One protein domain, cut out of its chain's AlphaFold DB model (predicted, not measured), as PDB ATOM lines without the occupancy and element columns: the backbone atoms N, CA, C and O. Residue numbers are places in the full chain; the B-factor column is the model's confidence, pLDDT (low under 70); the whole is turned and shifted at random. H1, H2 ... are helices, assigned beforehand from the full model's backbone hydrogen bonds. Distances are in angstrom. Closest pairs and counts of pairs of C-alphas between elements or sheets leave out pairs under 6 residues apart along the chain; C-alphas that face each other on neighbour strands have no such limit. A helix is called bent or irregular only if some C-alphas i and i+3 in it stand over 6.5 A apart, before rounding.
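What this domain is: This is residues 75 to 114 of the 280 residues of an uncharacterized protein of Crinalium epipsammum PCC 9333 (UniProt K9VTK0). A long kinked helix, H1, and a short one, H2, make a lopsided helical hairpin: the chain folds back through residues 98 to 106, and H2 packs on residues 84 to 88 of H1. The 40 printed residues, all helix by class, hold two named helices, H1 then H2, and no named strand. The outline is a rod of 34 by 15 by 12 A, only just compact, close to loose, with a radius of gyration of the C-alphas of 10.6 A.

Where its parts are: Start at Ala 75 and go on to C-alpha 82 at (124.235, 100.678, 122.652), where H1, residues 82 to 97, begins; it runs 22.3 A to C-alpha 97 at (111.608, 118.680, 118.919). H1 has a kink of 54 degrees near residue 90 and is irregular, with C-alphas 89 and 92 7.3 A apart. After a short link of 9 residues, find H2, residues 107 to 113, ending at C-alpha 113 at (123.746, 98.637, 112.560).

How they stand to each other: Look at Ala 84 and Val 109, the closest C-alphas of H1 and H2, 6.3 A apart: the helices touch, H1 with residues 84 to 88 alone. They form a helical hairpin, at a shallow tilt of 10 degrees, opposite ways. In H2 every O i to N i+4 pair is within hydrogen-bond range; in H1, 10 of 12 are.

The domain as a whole: The C-alphas of Ala 75 and Asn 99, the two farthest apart, are 34.5 A from each other. The printed part has no cut, and no printed residue is under 70 in pLDDT.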
ATOM      1  N   ALA A  75     123.485  87.634 112.155       85.00
ATOM      2  CA  ALA A  75     123.581  87.849 113.595       85.00
ATOM      3  C   ALA A  75     124.111  89.256 113.908       85.00
ATOM      4  O   ALA A  75     123.550  89.947 114.753       85.00
ATOM      5  N   ARG A  76     125.126  89.732 113.172       84.12
ATOM      6  CA  ARG A  76     125.636  91.103 113.319       84.12
ATOM      7  C   ARG A  76     124.625  92.163 112.896       84.12
ATOM      8  O   ARG A  76     124.520  93.164 113.589       84.12
ATOM      9  N   CYS A  77     123.829  91.922 111.854       81.38
ATOM     10  CA  CYS A  77     122.727  92.820 111.486       81.38
ATOM     11  C   CYS A  77     121.659  92.958 112.587       81.38
ATOM     12  O   CYS A  77     120.931  93.945 112.601       81.38
ATOM     13  N   ASN A  78     121.546  91.987 113.500       80.19
ATOM     14  CA  ASN A  78     120.637  92.058 114.649       80.19
ATOM     15  C   ASN A  78     121.286  92.709 115.889       80.19
ATOM     16  O   ASN A  78     120.594  93.011 116.863       80.19
ATOM     17  N   CYS A  79     122.598  92.951 115.867       82.88
ATOM     18  CA  CYS A  79     123.332  93.586 116.956       82.88
ATOM     19  C   CYS A  79     123.357  95.106 116.766       82.88
ATOM     20  O   CYS A  79     124.223  95.640 116.079       82.88
ATOM     21  N   MET A  80     122.442  95.820 117.419       83.00
ATOM     22  CA  MET A  80     122.465  97.283 117.443       83.00
ATOM     23  C   MET A  80     123.439  97.797 118.520       83.00
ATOM     24  O   MET A  80     123.315  97.392 119.681       83.00
ATOM     25  N   PRO A  81     124.377  98.706 118.187       87.31
ATOM     26  CA  PRO A  81     125.236  99.341 119.181       87.31
ATOM     27  C   PRO A  81     124.434 100.062 120.274       87.31
ATOM     28  O   PRO A  81     123.380 100.641 120.013       87.31
ATOM     29  N   GLU A  82     124.948 100.090 121.505       89.88
ATOM     30  CA  GLU A  82     124.235 100.678 122.652       89.88
ATOM     31  C   GLU A  82     123.879 102.163 122.447       89.88
ATOM     32  O   GLU A  82     122.789 102.608 122.823       89.88
ATOM     33  N   HIS A  83     124.762 102.930 121.801       89.38
ATOM     34  CA  HIS A  83     124.508 104.336 121.480       89.38
ATOM     35  C   HIS A  83     123.380 104.494 120.450       89.38
ATOM     36  O   HIS A  83     122.472 105.298 120.673       89.38
ATOM     37  N   ALA A  84     123.380 103.684 119.386       87.88
ATOM     38  CA  ALA A  84     122.324 103.650 118.379       87.88
ATOM     39  C   ALA A  84     120.974 103.284 119.018       87.88
ATOM     40  O   ALA A  84     119.966 103.952 118.792       87.88
ATOM     41  N   TYR A  85     120.960 102.287 119.908       89.75
ATOM     42  CA  TYR A  85     119.760 101.894 120.646       89.75
ATOM     43  C   TYR A  85     119.234 103.008 121.558       89.75
ATOM     44  O   TYR A  85     118.028 103.262 121.613       89.75
ATOM     45  N   THR A  86     120.131 103.692 122.266       91.06
ATOM     46  CA  THR A  86     119.775 104.816 123.141       91.06
ATOM     47  C   THR A  86     119.183 105.968 122.333       91.06
ATOM     48  O   THR A  86     118.146 106.513 122.711       91.06
ATOM     49  N   ARG A  87     119.784 106.293 121.185       89.19
ATOM     50  CA  ARG A  87     119.258 107.296 120.254       89.19
ATOM     51  C   ARG A  87     117.889 106.892 119.705       89.19
ATOM     52  O   ARG A  87     116.977 107.710 119.728       89.19
ATOM     53  N   LEU A  88     117.711 105.629 119.310       89.25
ATOM     54  CA  LEU A  88     116.431 105.104 118.822       89.25
ATOM     55  C   LEU A  88     115.318 105.204 119.874       89.25
ATOM     56  O   LEU A  88     114.182 105.513 119.536       89.25
ATOM     57  N   LYS A  89     115.625 105.009 121.162       91.31
ATOM     58  CA  LYS A  89     114.651 105.242 122.246       91.31
ATOM     59  C   LYS A  89     114.222 106.701 122.366       91.31
ATOM     60  O   LYS A  89     113.080 106.964 122.733       91.31
ATOM     61  N   MET A  90     115.133 107.632 122.088       91.38
ATOM     62  CA  MET A  90     114.867 109.072 122.128       91.38
ATOM     63  C   MET A  90     114.207 109.586 120.846       91.38
ATOM     64  O   MET A  90     113.723 110.714 120.830       91.38
ATOM     65  N   GLU A  91     114.142 108.767 119.797       90.75
ATOM     66  CA  GLU A  91     113.639 109.138 118.475       90.75
ATOM     67  C   GLU A  91     112.256 109.814 118.496       90.75
ATOM     68  O   GLU A  91     112.120 110.855 117.855       90.75
ATOM     69  N   PRO A  92     111.246 109.349 119.264       91.31
ATOM     70  CA  PRO A  92     109.964 110.052 119.338       91.31
ATOM     71  C   PRO A  92     110.079 111.478 119.896       91.31
ATOM     72  O   PRO A  92     109.381 112.381 119.439       91.31
ATOM     73  N   ALA A  93     110.963 111.691 120.876       92.94
ATOM     74  CA  ALA A  93     111.196 113.005 121.468       92.94
ATOM     75  C   ALA A  93     112.000 113.911 120.523       92.94
ATOM     76  O   ALA A  93     111.660 115.080 120.368       92.94
ATOM     77  N   LEU A  94     113.025 113.366 119.861       89.75
ATOM     78  CA  LEU A  94     113.818 114.083 118.859       89.75
ATOM     79  C   LEU A  94     112.950 114.514 117.672       89.75
ATOM     80  O   LEU A  94     112.973 115.682 117.299       89.75
ATOM     81  N   ALA A  95     112.116 113.614 117.146       91.69
ATOM     82  CA  ALA A  95     111.197 113.913 116.051       91.69
ATOM     83  C   ALA A  95     110.209 115.038 116.408       91.69
ATOM     84  O   ALA A  95     109.958 115.927 115.593       91.69
ATOM     85  N   LEU A  96     109.700 115.041 117.647       93.88
ATOM     86  CA  LEU A  96     108.831 116.104 118.151       93.88
ATOM     87  C   LEU A  96     109.563 117.452 118.250       93.88
ATOM     88  O   LEU A  96     109.021 118.467 117.819       93.88
ATOM     89  N   LEU A  97     110.785 117.467 118.795       94.06
ATOM     90  CA  LEU A  97     111.608 118.680 118.919       94.06
ATOM     91  C   LEU A  97     111.993 119.263 117.552       94.06
ATOM     92  O   LEU A  97     112.041 120.479 117.390       94.06
ATOM     93  N   GLU A  98     112.242 118.396 116.576       93.69
ATOM     94  CA  GLU A  98     112.618 118.752 115.204       93.69
ATOM     95  C   GLU A  98     111.401 119.010 114.296       93.69
ATOM     96  O   GLU A  98     111.570 119.338 113.122       93.69
ATOM     97  N   ASN A  99     110.174 118.883 114.822       94.00
ATOM     98  CA  ASN A  99     108.916 119.025 114.084       94.00
ATOM     99  C   ASN A  99     108.864 118.168 112.800       94.00
ATOM    100  O   ASN A  99     108.458 118.632 111.730       94.00
ATOM    101  N   ARG A 100     109.284 116.903 112.908       93.31
ATOM    102  CA  ARG A 100     109.267 115.916 111.818       93.31
ATOM    103  C   ARG A 100     108.446 114.677 112.196       93.31
ATOM    104  O   ARG A 100     108.284 114.387 113.383       93.31
ATOM    105  N   PRO A 101     107.921 113.917 111.217       89.81
ATOM    106  CA  PRO A 101     107.273 112.645 111.511       89.81
ATOM    107  C   PRO A 101     108.271 111.643 112.108       89.81
ATOM    108  O   PRO A 101     109.454 111.636 111.762       89.81
ATOM    109  N   ILE A 102     107.768 110.775 112.987       86.00
ATOM    110  CA  ILE A 102     108.537 109.642 113.508       86.00
ATOM    111  C   ILE A 102     108.755 108.657 112.360       86.00
ATOM    112  O   ILE A 102     107.796 108.162 111.763       86.00
ATOM    113  N   GLU A 103     110.016 108.369 112.061       82.75
ATOM    114  CA  GLU A 103     110.388 107.382 111.054       82.75
ATOM    115  C   GLU A 103     110.271 105.969 111.643       82.75
ATOM    116  O   GLU A 103     110.696 105.714 112.769       82.75
ATOM    117  N   ALA A 104     109.704 105.026 110.881       75.88
ATOM    118  CA  ALA A 104     109.589 103.632 111.325       75.88
ATOM    119  C   ALA A 104     110.963 102.950 111.471       75.88
ATOM    120  O   ALA A 104     111.136 102.083 112.327       75.88
ATOM    121  N   LEU A 105     111.928 103.353 110.640       76.81
ATOM    122  CA  LEU A 105     113.320 102.924 110.697       76.81
ATOM    123  C   LEU A 105     114.214 104.132 110.370       76.81
ATOM    124  O   LEU A 105     114.421 104.420 109.190       76.81
ATOM    125  N   PRO A 106     114.710 104.861 111.385       83.44
ATOM    126  CA  PRO A 106     115.558 106.025 111.157       83.44
ATOM    127  C   PRO A 106     116.842 105.670 110.403       83.44
ATOM    128  O   PRO A 106     117.463 104.643 110.686       83.44
ATOM    129  N   LYS A 107     117.301 106.548 109.500       82.50
ATOM    130  CA  LYS A 107     118.510 106.306 108.678       82.50
ATOM    131  C   LYS A 107     119.748 105.916 109.484       82.50
ATOM    132  O   LYS A 107     120.459 104.992 109.102       82.50
ATOM    133  N   PHE A 108     119.970 106.564 110.629       83.69
ATOM    134  CA  PHE A 108     121.132 106.271 111.470       83.69
ATOM    135  C   PHE A 108     121.128 104.825 111.991       83.69
ATOM    136  O   PHE A 108     122.189 104.251 112.192       83.69
ATOM    137  N   VAL A 109     119.952 104.205 112.180       82.62
ATOM    138  CA  VAL A 109     119.864 102.797 112.598       82.62
ATOM    139  C   VAL A 109     120.450 101.905 111.513       82.62
ATOM    140  O   VAL A 109     121.201 100.985 111.818       82.62
ATOM    141  N   ILE A 110     120.150 102.194 110.248       80.75
ATOM    142  CA  ILE A 110     120.667 101.451 109.097       80.75
ATOM    143  C   ILE A 110     122.188 101.639 109.004       80.75
ATOM    144  O   ILE A 110     122.921 100.658 108.921       80.75
ATOM    145  N   GLU A 111     122.654 102.887 109.074       83.38
ATOM    146  CA  GLU A 111     124.072 103.255 108.941       83.38
ATOM    147  C   GLU A 111     124.953 102.714 110.079       83.38
ATOM    148  O   GLU A 111     126.099 102.332 109.839       83.38
ATOM    149  N   GLU A 112     124.431 102.668 111.308       83.75
ATOM    150  CA  GLU A 112     125.181 102.250 112.500       83.75
ATOM    151  C   GLU A 112     125.030 100.750 112.821       83.75
ATOM    152  O   GLU A 112     125.851 100.207 113.560       83.75
ATOM    153  N   THR A 113     124.012 100.066 112.276       83.06
ATOM    154  CA  THR A 113     123.746  98.637 112.560       83.06
ATOM    155  C   THR A 113     124.184  97.710 111.427       83.06
ATOM    156  O   THR A 113     124.618  96.587 111.688       83.06
ATOM    157  N   LEU A 114     124.078  98.129 110.161       82.50
ATOM    158  CA  LEU A 114     124.437  97.243 109.055       82.50
ATOM    159  C   LEU A 114     125.966  97.135 108.900       82.50
ATOM    160  O   LEU A 114     126.651  98.158 108.846       82.50
TER     161      LEU A 114